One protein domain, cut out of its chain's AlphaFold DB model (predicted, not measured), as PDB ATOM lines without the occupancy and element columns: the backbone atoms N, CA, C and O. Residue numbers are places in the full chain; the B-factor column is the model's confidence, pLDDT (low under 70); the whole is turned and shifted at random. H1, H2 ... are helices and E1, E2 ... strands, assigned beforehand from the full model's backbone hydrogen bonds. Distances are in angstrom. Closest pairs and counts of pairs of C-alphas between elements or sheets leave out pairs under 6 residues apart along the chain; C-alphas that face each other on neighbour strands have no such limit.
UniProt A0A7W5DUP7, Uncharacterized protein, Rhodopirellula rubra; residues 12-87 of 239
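Overview. This is residues 12 to 87 of the 239 residues of an uncharacterized protein of Rhodopirellula rubra (UniProt A0A7W5DUP7). A short ribbon of two parallel strands, E1 and E2, lies between two longer helices, with H1 over one side of it and the last turns of H4 over the other. Two shorter helices, H2 and H3, sit beyond the strands towards one end of the longest axis, while the link from H1 to E2 lies at the other end. The printed part has 76 residues with four named helices and two named strands, in the order E1, H1, E2, H2, H3, H4, and the class is mostly helix. The sheet's order is E1, E2. The whole is only just loose, close to compact, with a radius of gyration of the C-alphas of 14.1 A and spans of 41 by 28 by 18 A.

Along the chain. E1, residues 12 to 14, begins with C-alpha 12 at (36.440, 13.370, -14.852) and measures 6.4 A. E2, residues 40 to 44, measures 13.4 A. H1, residues 21 to 36, is the longest helix at 22.6 A, and its first C-alpha is at (48.405, 14.618, -28.608). H4, residues 73 to 84, measures 16.9 A and ends with C-alpha 84 at (37.520, 19.538, -9.972). H2 holds residues 52 to 59, 10.6 A, and H3 holds residues 63 to 67, 6.3 A.

Arrangement. E1 and E2 are parallel neighbours, with 12 degrees between their directions. The C-alphas of Ser 13 and Gln 43 face each other at 4.6 A. N 13 and O 42 are 2.8 A apart, and N 44 and O 13 are 2.9 A apart, both within hydrogen-bond range. E1, H1 and E2 form a strand-helix-strand unit, two parallel neighbour strands with a helix between them along the chain, and its crossover is right-handed. The closest C-alphas of H1 and E2 are those of Ile 31 and Ser 41, at 5.8 A. E1 and H1 are near each other, with 6 pairs of C-alphas within 10 A. The closest C-alphas of E2 and H4 are those of Phe 42 and Val 84, at 6.9 A. H1 and H4 are apart. H2 and H3 are close but not clearly touching, with the C-alphas of Leu 58 and Leu 66 closest at 6.8 A. H3 is apart from both strands and from H4. Every O i to N i+4 pair is within hydrogen-bond range in H1, H2, H3 and H4.

Size, cuts and confidence. The two C-alphas farthest apart are those of Val 37 and Asp 68, at 41.5 A. The printed part has no cut. The links from H1 to E2, H2 to H3 and H3 to H4 are tight, those from E1 to H1 and E2 to H2 are short, and there is no long link. The mean pLDDT of the printed part is 90.6, and no printed residue is under 70.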
ATOM      1  N   VAL A  12      34.989  13.251 -14.658       93.56
ATOM      2  CA  VAL A  12      36.440  13.370 -14.852       93.56
ATOM      3  C   VAL A  12      36.908  12.314 -15.837       93.56
ATOM      4  O   VAL A  12      36.749  11.118 -15.610       93.56
ATOM      5  N   SER A  13      37.520  12.767 -16.926       94.00
ATOM      6  CA  SER A  13      38.286  11.935 -17.846       94.00
ATOM      7  C   SER A  13      39.767  12.055 -17.508       94.00
ATOM      8  O   SER A  13      40.295  13.161 -17.389       94.00
ATOM      9  N   MET A  14      40.461  10.930 -17.369       93.75
ATOM     10  CA  MET A  14      41.906  10.931 -17.174       93.75
ATOM     11  C   MET A  14      42.594  10.260 -18.353       93.75
ATOM     12  O   MET A  14      42.334   9.095 -18.649       93.75
ATOM     13  N   VAL A  15      43.482  10.989 -19.029       92.31
ATOM     14  CA  VAL A  15      44.150  10.508 -20.242       92.31
ATOM     15  C   VAL A  15      45.659  10.607 -20.071       92.31
ATOM     16  O   VAL A  15      46.210  11.696 -19.959       92.31
ATOM     17  N   SER A  16      46.347   9.470 -20.030       91.81
ATOM     18  CA  SER A  16      47.781   9.434 -19.732       91.81
ATOM     19  C   SER A  16      48.648  10.023 -20.856       91.81
ATOM     20  O   SER A  16      48.248  10.070 -22.024       91.81
ATOM     21  N   SER A  17      49.885  10.388 -20.512       90.12
ATOM     22  CA  SER A  17      50.878  11.013 -21.405       90.12
ATOM     23  C   SER A  17      51.208  10.201 -22.671       90.12
ATOM     24  O   SER A  17      51.512  10.785 -23.708       90.12
ATOM     25  N   HIS A  18      51.090   8.867 -22.629       91.12
ATOM     26  CA  HIS A  18      51.371   7.993 -23.779       91.12
ATOM     27  C   HIS A  18      50.367   8.103 -24.937       91.12
ATOM     28  O   HIS A  18      50.670   7.682 -26.056       91.12
ATOM     29  N   VAL A  19      49.166   8.632 -24.686       89.50
ATOM     30  CA  VAL A  19      48.166   8.825 -25.739       89.50
ATOM     31  C   VAL A  19      48.617   9.975 -26.636       89.50
ATOM     32  O   VAL A  19      49.023  11.037 -26.164       89.50
ATOM     33  N   THR A  20      48.535   9.791 -27.953       88.50
ATOM     34  CA  THR A  20      48.990  10.809 -28.906       88.50
ATOM     35  C   THR A  20      48.226  12.127 -28.735       88.50
ATOM     36  O   THR A  20      47.007  12.134 -28.536       88.50
ATOM     37  N   ARG A  21      48.938  13.259 -28.845       86.44
ATOM     38  CA  ARG A  21      48.405  14.618 -28.608       86.44
ATOM     39  C   ARG A  21      47.072  14.874 -29.315       86.44
ATOM     40  O   ARG A  21      46.134  15.353 -28.690       86.44
ATOM     41  N   GLY A  22      46.961  14.510 -30.596       86.69
ATOM     42  CA  GLY A  22      45.735  14.714 -31.377       86.69
ATOM     43  C   GLY A  22      44.511  14.000 -30.791       86.69
ATOM     44  O   GLY A  22      43.434  14.584 -30.732       86.69
ATOM     45  N   ARG A  23      44.678  12.772 -30.283       89.69
ATOM     46  CA  ARG A  23      43.590  12.018 -29.637       89.69
ATOM     47  C   ARG A  23      43.224  12.603 -28.273       89.69
ATOM     48  O   ARG A  23      42.043  12.688 -27.957       89.69
ATOM     49  N   ARG A  24      44.216  13.060 -27.500       88.50
ATOM     50  CA  ARG A  24      43.981  13.752 -26.219       88.50
ATOM     51  C   ARG A  24      43.211  15.055 -26.416       88.50
ATOM     52  O   ARG A  24      42.223  15.292 -25.731       88.50
ATOM     53  N   ASN A  25      43.604  15.853 -27.405       87.31
ATOM     54  CA  ASN A  25      42.916  17.099 -27.733       87.31
ATOM     55  C   ASN A  25      41.498  16.849 -28.276       87.31
ATOM     56  O   ASN A  25      40.592  17.631 -28.006       87.31
ATOM     57  N   LEU A  26      41.269  15.752 -29.009       87.69
ATOM     58  CA  LEU A  26      39.918  15.368 -29.423       87.69
ATOM     59  C   LEU A  26      39.022  15.066 -28.212       87.69
ATOM     60  O   LEU A  26      37.906  15.572 -28.148       87.69
ATOM     61  N   ALA A  27      39.527  14.306 -27.235       88.12
ATOM     62  CA  ALA A  27      38.805  14.033 -25.993       88.12
ATOM     63  C   ALA A  27      38.557  15.312 -25.163       88.12
ATOM     64  O   ALA A  27      37.461  15.501 -24.638       88.12
ATOM     65  N   SER A  28      39.518  16.241 -25.144       86.94
ATOM     66  CA  SER A  28      39.367  17.569 -24.527       86.94
ATOM     67  C   SER A  28      38.196  18.360 -25.126       86.94
ATOM     68  O   SER A  28      37.367  18.915 -24.405       86.94
ATOM     69  N   ASN A  29      38.040  18.345 -26.454       85.94
ATOM     70  CA  ASN A  29      36.899  18.997 -27.104       85.94
ATOM     71  C   ASN A  29      35.553  18.389 -26.683       85.94
ATOM     72  O   ASN A  29      34.569  19.116 -26.543       85.94
ATOM     73  N   THR A  30      35.495  17.078 -26.426       87.94
ATOM     74  CA  THR A  30      34.293  16.445 -25.867       87.94
ATOM     75  C   THR A  30      33.986  16.965 -24.464       87.94
ATOM     76  O   THR A  30      32.825  17.237 -24.173       87.94
ATOM     77  N   ILE A  31      34.994  17.183 -23.614       89.88
ATOM     78  CA  ILE A  31      34.793  17.826 -22.305       89.88
ATOM     79  C   ILE A  31      34.218  19.233 -22.462       89.88
ATOM     80  O   ILE A  31      33.262  19.584 -21.778       89.88
ATOM     81  N   HIS A  32      34.741  20.036 -23.387       84.81
ATOM     82  CA  HIS A  32      34.192  21.369 -23.638       84.81
ATOM     83  C   HIS A  32      32.723  21.326 -24.090       84.81
ATOM     84  O   HIS A  32      31.928  22.151 -23.641       84.81
ATOM     85  N   LEU A  33      32.335  20.334 -24.898       85.44
ATOM     86  CA  LEU A  33      30.933  20.107 -25.262       85.44
ATOM     87  C   LEU A  33      30.071  19.725 -24.046       85.44
ATOM     88  O   LEU A  33      28.968  20.244 -23.896       85.44
ATOM     89  N   LEU A  34      30.565  18.847 -23.167       87.44
ATOM     90  CA  LEU A  34      29.856  18.459 -21.941       87.44
ATOM     91  C   LEU A  34      29.622  19.667 -21.021       87.44
ATOM     92  O   LEU A  34      28.514  19.852 -20.519       87.44
ATOM     93  N   ARG A  35      30.621  20.543 -20.866       86.88
ATOM     94  CA  ARG A  35      30.472  21.813 -20.135       86.88
ATOM     95  C   ARG A  35      29.438  22.731 -20.768       86.88
ATOM     96  O   ARG A  35      28.642  23.333 -20.055       86.88
ATOM     97  N   TYR A  36      29.425  22.816 -22.097       81.56
ATOM     98  CA  TYR A  36      28.457  23.636 -22.823       81.56
ATOM     99  C   TYR A  36      27.008  23.199 -22.556       81.56
ATOM    100  O   TYR A  36      26.129  24.046 -22.420       81.56
ATOM    101  N   VAL A  37      26.758  21.894 -22.401       81.75
ATOM    102  CA  VAL A  37      25.434  21.363 -22.022       81.75
ATOM    103  C   VAL A  37      25.185  21.347 -20.505       81.75
ATOM    104  O   VAL A  37      24.198  20.772 -20.053       81.75
ATOM    105  N   GLY A  38      26.053  21.985 -19.713       79.81
ATOM    106  CA  GLY A  38      25.877  22.183 -18.272       79.81
ATOM    107  C   GLY A  38      26.452  21.083 -17.376       79.81
ATOM    108  O   GLY A  38      26.221  21.115 -16.170       79.81
ATOM    109  N   ILE A  39      27.205  20.122 -17.919       86.00
ATOM    110  CA  ILE A  39      27.837  19.060 -17.122       86.00
ATOM    111  C   ILE A  39      29.198  19.545 -16.611       86.00
ATOM    112  O   ILE A  39      30.103  19.829 -17.405       86.00
ATOM    113  N   ASN A  40      29.384  19.555 -15.283       86.94
ATOM    114  CA  ASN A  40      30.687  19.807 -14.661       86.94
ATOM    115  C   ASN A  40      31.664  18.713 -15.096       86.94
ATOM    116  O   ASN A  40      31.630  17.598 -14.582       86.94
ATOM    117  N   SER A  41      32.514  19.002 -16.071       91.50
ATOM    118  CA  SER A  41      33.353  17.985 -16.696       91.50
ATOM    119  C   SER A  41      34.789  18.455 -16.836       91.50
ATOM    120  O   SER A  41      35.057  19.625 -17.099       91.50
ATOM    121  N   PHE A  42      35.737  17.546 -16.649       93.44
ATOM    122  CA  PHE A  42      37.162  17.851 -16.658       93.44
ATOM    123  C   PHE A  42      37.916  16.738 -17.371       93.44
ATOM    124  O   PHE A  42      37.592  15.564 -17.214       93.44
ATOM    125  N   GLN A  43      38.939  17.103 -18.141       94.50
ATOM    126  CA  GLN A  43      39.959  16.159 -18.576       94.50
ATOM    127  C   GLN A  43      41.273  16.526 -17.909       94.50
ATOM    128  O   GLN A  43      41.675  17.685 -17.940       94.50
ATOM    129  N   THR A  44      41.953  15.540 -17.335       94.12
ATOM    130  CA  THR A  44      43.294  15.719 -16.786       94.12
ATOM    131  C   THR A  44      44.234  14.600 -17.212       94.12
ATOM    132  O   THR A  44      43.806  13.546 -17.681       94.12
ATOM    133  N   VAL A  45      45.538  14.833 -17.096       92.25
ATOM    134  CA  VAL A  45      46.544  13.823 -17.436       92.25
ATOM    135  C   VAL A  45      46.682  12.864 -16.265       92.25
ATOM    136  O   VAL A  45      46.918  13.323 -15.154       92.25
ATOM    137  N   LEU A  46      46.535  11.558 -16.498       92.50
ATOM    138  CA  LEU A  46      46.846  10.546 -15.481       92.50
ATOM    139  C   LEU A  46      48.363  10.493 -15.285       92.50
ATOM    140  O   LEU A  46      49.075  10.247 -16.262       92.50
ATOM    141  N   LEU A  47      48.819  10.666 -14.042       92.12
ATOM    142  CA  LEU A  47      50.231  10.611 -13.652       92.12
ATOM    143  C   LEU A  47      51.103  11.557 -14.508       92.12
ATOM    144  O   LEU A  47      51.977  11.104 -15.250       92.12
ATOM    145  N   PRO A  48      50.884  12.882 -14.432       90.25
ATOM    146  CA  PRO A  48      51.508  13.862 -15.330       90.25
ATOM    147  C   PRO A  48      53.039  13.930 -15.223       90.25
ATOM    148  O   PRO A  48      53.691  14.389 -16.157       90.25
ATOM    149  N   ALA A  49      53.608  13.465 -14.108       87.56
ATOM    150  CA  ALA A  49      55.051  13.372 -13.891       87.56
ATOM    151  C   ALA A  49      55.679  12.078 -14.452       87.56
ATOM    152  O   ALA A  49      56.893  11.905 -14.371       87.56
ATOM    153  N   VAL A  50      54.874  11.154 -14.990       90.00
ATOM    154  CA  VAL A  50      55.345   9.863 -15.500       90.00
ATOM    155  C   VAL A  50      55.440   9.898 -17.025       90.00
ATOM    156  O   VAL A  50      54.468  10.151 -17.744       90.00
ATOM    157  N   GLU A  51      56.639   9.597 -17.521       90.12
ATOM    158  CA  GLU A  51      56.937   9.584 -18.951       90.12
ATOM    159  C   GLU A  51      56.112   8.532 -19.723       90.12
ATOM    160  O   GLU A  51      55.829   7.447 -19.193       90.12
ATOM    161  N   PRO A  52      55.775   8.791 -21.004       92.19
ATOM    162  CA  PRO A  52      54.972   7.904 -21.845       92.19
ATOM    163  C   PRO A  52      55.382   6.430 -21.832       92.19
ATOM    164  O   PRO A  52      54.528   5.547 -21.744       92.19
ATOM    165  N   ASP A  53      56.680   6.141 -21.917       92.62
ATOM    166  CA  ASP A  53      57.167   4.760 -21.970       92.62
ATOM    167  C   ASP A  53      57.054   4.050 -20.618       92.62
ATOM    168  O   ASP A  53      56.800   2.846 -20.571       92.62
ATOM    169  N   SER A  54      57.144   4.792 -19.512       92.06
ATOM    170  CA  SER A  54      56.839   4.258 -18.185       92.06
ATOM    171  C   SER A  54      55.354   3.930 -18.053       92.06
ATOM    172  O   SER A  54      55.031   2.845 -17.580       92.06
ATOM    173  N   ILE A  55      54.455   4.784 -18.557       93.00
ATOM    174  CA  ILE A  55      53.016   4.473 -18.587       93.00
ATOM    175  C   ILE A  55      52.731   3.209 -19.407       93.00
ATOM    176  O   ILE A  55      51.963   2.356 -18.967       93.00
ATOM    177  N   LYS A  56      53.364   3.039 -20.577       92.06
ATOM    178  CA  LYS A  56      53.200   1.809 -21.374       92.06
ATOM    179  C   LYS A  56      53.618   0.567 -20.587       92.06
ATOM    180  O   LYS A  56      52.906  -0.430 -20.632       92.06
ATOM    181  N   ARG A  57      54.735   0.623 -19.851       93.00
ATOM    182  CA  ARG A  57      55.162  -0.486 -18.977       93.00
ATOM    183  C   ARG A  57      54.138  -0.771 -17.880       93.00
ATOM    184  O   ARG A  57      53.778  -1.930 -17.690       93.00
ATOM    185  N   LEU A  58      53.632   0.266 -17.213       93.31
ATOM    186  CA  LEU A  58      52.613   0.135 -16.165       93.31
ATOM    187  C   LEU A  58      51.325  -0.510 -16.701       93.31
ATOM    188  O   LEU A  58      50.798  -1.423 -16.077       93.31
ATOM    189  N   ASN A  59      50.876  -0.134 -17.901       92.00
ATOM    190  CA  ASN A  59      49.685  -0.719 -18.533       92.00
ATOM    191  C   ASN A  59      49.806  -2.227 -18.826       92.00
ATOM    192  O   ASN A  59      48.791  -2.894 -19.008       92.00
ATOM    193  N   HIS A  60      51.028  -2.758 -18.904       94.25
ATOM    194  CA  HIS A  60      51.303  -4.182 -19.117       94.25
ATOM    195  C   HIS A  60      51.778  -4.902 -17.846       94.25
ATOM    196  O   HIS A  60      52.140  -6.076 -17.913       94.25
ATOM    197  N   SER A  61      51.801  -4.210 -16.706       94.75
ATOM    198  CA  SER A  61      52.240  -4.765 -15.427       94.75
ATOM    199  C   SER A  61      51.125  -5.569 -14.754       94.75
ATOM    200  O   SER A  61      49.938  -5.298 -14.940       94.75
ATOM    201  N   SER A  62      51.502  -6.569 -13.958       95.94
ATOM    202  CA  SER A  62      50.571  -7.265 -13.068       95.94
ATOM    203  C   SER A  62      50.128  -6.355 -11.917       95.94
ATOM    204  O   SER A  62      50.780  -5.356 -11.618       95.94
ATOM    205  N   LEU A  63      49.044  -6.721 -11.225       92.44
ATOM    206  CA  LEU A  63      48.583  -5.970 -10.053       92.44
ATOM    207  C   LEU A  63      49.673  -5.864  -8.976       92.44
ATOM    208  O   LEU A  63      49.919  -4.779  -8.469       92.44
ATOM    209  N   GLN A  64      50.385  -6.960  -8.706       94.12
ATOM    210  CA  GLN A  64      51.487  -6.967  -7.743       94.12
ATOM    211  C   GLN A  64      52.614  -6.008  -8.157       94.12
ATOM    212  O   GLN A  64      53.109  -5.238  -7.347       94.12
ATOM    213  N   GLN A  65      52.969  -5.979  -9.445       94.19
ATOM    214  CA  GLN A  65      53.963  -5.031  -9.959       94.19
ATOM    215  C   GLN A  65      53.500  -3.572  -9.855       94.19
ATOM    216  O   GLN A  65      54.330  -2.682  -9.693       94.19
ATOM    217  N   LEU A  66      52.193  -3.314  -9.967       92.25
ATOM    218  CA  LEU A  66      51.620  -1.984  -9.762       92.25
ATOM    219  C   LEU A  66      51.660  -1.578  -8.285       92.25
ATOM    220  O   LEU A  66      52.014  -0.439  -7.995       92.25
ATOM    221  N   GLU A  67      51.360  -2.488  -7.363       90.50
ATOM    222  CA  GLU A  67      51.481  -2.248  -5.918       90.50
ATOM    223  C   GLU A  67      52.938  -1.952  -5.521       90.50
ATOM    224  O   GLU A  67      53.200  -1.006  -4.779       90.50
ATOM    225  N   ASP A  68      53.891  -2.673  -6.116       92.12
ATOM    226  CA  ASP A  68      55.329  -2.507  -5.870       92.12
ATOM    227  C   ASP A  68      55.958  -1.321  -6.633       92.12
ATOM    228  O   ASP A  68      57.126  -0.989  -6.427       92.12
ATOM    229  N   SER A  69      55.210  -0.662  -7.526       88.94
ATOM    230  CA  SER A  69      55.740   0.400  -8.400       88.94
ATOM    231  C   SER A  69      56.095   1.699  -7.667       88.94
ATOM    232  O   SER A  69      56.759   2.565  -8.240       88.94
ATOM    233  N   GLY A  70      55.638   1.853  -6.420       88.50
ATOM    234  CA  GLY A  70      55.827   3.070  -5.630       88.50
ATOM    235  C   GLY A  70      55.043   4.277  -6.159       88.50
ATOM    236  O   GLY A  70      55.384   5.411  -5.827       88.50
ATOM    237  N   LEU A  71      54.020   4.060  -6.994       90.56
ATOM    238  CA  LEU A  71      53.120   5.124  -7.434       90.56
ATOM    239  C   LEU A  71      52.360   5.707  -6.239       90.56
ATOM    240  O   LEU A  71      51.662   4.994  -5.518       90.56
ATOM    241  N   ASP A  72      52.443   7.022  -6.075       91.31
ATOM    242  CA  ASP A  72      51.688   7.738  -5.052       91.31
ATOM    243  C   ASP A  72      50.239   7.965  -5.512       91.31
ATOM    244  O   ASP A  72      49.873   9.007  -6.065       91.31
ATOM    245  N   VAL A  73      49.409   6.937  -5.329       90.88
ATOM    246  CA  VAL A  73      47.982   6.966  -5.687       90.88
ATOM    247  C   VAL A  73      47.238   8.036  -4.881       90.88
ATOM    248  O   VAL A  73      46.348   8.690  -5.423       90.88
ATOM    249  N   GLY A  74      47.610   8.246  -3.614       93.31
ATOM    250  CA  GLY A  74      46.994   9.258  -2.754       93.31
ATOM    251  C   GLY A  74      47.207  10.663  -3.312       93.31
ATOM    252  O   GLY A  74      46.238  11.391  -3.529       93.31
ATOM    253  N   ALA A  75      48.451  11.001  -3.656       91.69
ATOM    254  CA  ALA A  75      48.766  12.279  -4.285       91.69
ATOM    255  C   ALA A  75      48.050  12.466  -5.633       91.69
ATOM    256  O   ALA A  75      47.581  13.564  -5.934       91.69
ATOM    257  N   GLU A  76      47.918  11.409  -6.443       92.69
ATOM    258  CA  GLU A  76      47.192  11.490  -7.718       92.69
ATOM    259  C   GLU A  76      45.685  11.724  -7.517       92.69
ATOM    260  O   GLU A  76      45.086  12.514  -8.246       92.69
ATOM    261  N   GLN A  77      45.069  11.106  -6.504       93.19
ATOM    262  CA  GLN A  77      43.671  11.366  -6.144       93.19
ATOM    263  C   GLN A  77      43.474  12.804  -5.651       93.19
ATOM    264  O   GLN A  77      42.589  13.506  -6.140       93.19
ATOM    265  N   GLU A  78      44.325  13.277  -4.737       93.81
ATOM    266  CA  GLU A  78      44.291  14.660  -4.249       93.81
ATOM    267  C   GLU A  78      44.451  15.671  -5.389       93.81
ATOM    268  O   GLU A  78      43.736  16.674  -5.449       93.81
ATOM    269  N   ARG A  79      45.348  15.394  -6.341       94.25
ATOM    270  CA  ARG A  79      45.554  16.221  -7.533       94.25
ATOM    271  C   ARG A  79      44.287  16.333  -8.378       94.25
ATOM    272  O   ARG A  79      43.980  17.427  -8.854       94.25
ATOM    273  N   VAL A  80      43.552  15.233  -8.560       93.62
ATOM    274  CA  VAL A  80      42.265  15.240  -9.274       93.62
ATOM    275  C   VAL A  80      41.251  16.114  -8.535       93.62
ATOM    276  O   VAL A  80      40.629  16.966  -9.172       93.62
ATOM    277  N   PHE A  81      41.142  15.982  -7.207       93.19
ATOM    278  CA  PHE A  81      40.251  16.827  -6.400       93.19
ATOM    279  C   PHE A  81      40.582  18.319  -6.530       93.19
ATOM    280  O   PHE A  81      39.693  19.134  -6.765       93.19
ATOM    281  N   GLN A  82      41.868  18.681  -6.521       92.62
ATOM    282  CA  GLN A  82      42.296  20.073  -6.700       92.62
ATOM    283  C   GLN A  82      41.876  20.693  -8.039       92.62
ATOM    284  O   GLN A  82      41.774  21.913  -8.136       92.62
ATOM    285  N   VAL A  83      41.678  19.884  -9.079       91.19
ATOM    286  CA  VAL A  83      41.244  20.360 -10.397       91.19
ATOM    287  C   VAL A  83      39.724  20.502 -10.468       91.19
ATOM    288  O   VAL A  83      39.221  21.472 -11.042       91.19
ATOM    289  N   VAL A  84      38.988  19.545  -9.901       91.81
ATOM    290  CA  VAL A  84      37.520  19.538  -9.972       91.81
ATOM    291  C   VAL A  84      36.874  20.498  -8.988       91.81
ATOM    292  O   VAL A  84      35.809  21.038  -9.287       91.81
ATOM    293  N   ASP A  85      37.511  20.751  -7.848       92.19
ATOM    294  CA  ASP A  85      36.984  21.667  -6.848       92.19
ATOM    295  C   ASP A  85      37.234  23.121  -7.267       92.19
ATOM    296  O   ASP A  85      38.325  23.470  -7.737       92.19
ATOM    297  N   PRO A  86      36.239  24.012  -7.114       92.31
ATOM    298  CA  PRO A  86      36.439  25.416  -7.405       92.31
ATOM    299  C   PRO A  86      37.445  26.002  -6.417       92.31
ATOM    300  O   PRO A  86      37.329  25.866  -5.200       92.31
ATOM    301  N   VAL A  87      38.410  26.739  -6.948       92.81
ATOM    302  CA  VAL A  87      39.366  27.512  -6.154       92.81
ATOM    303  C   VAL A  87      38.647  28.623  -5.391       92.81
ATOM    304  O   VAL A  87      39.011  28.942  -4.256       92.81
TER     305      VAL A  87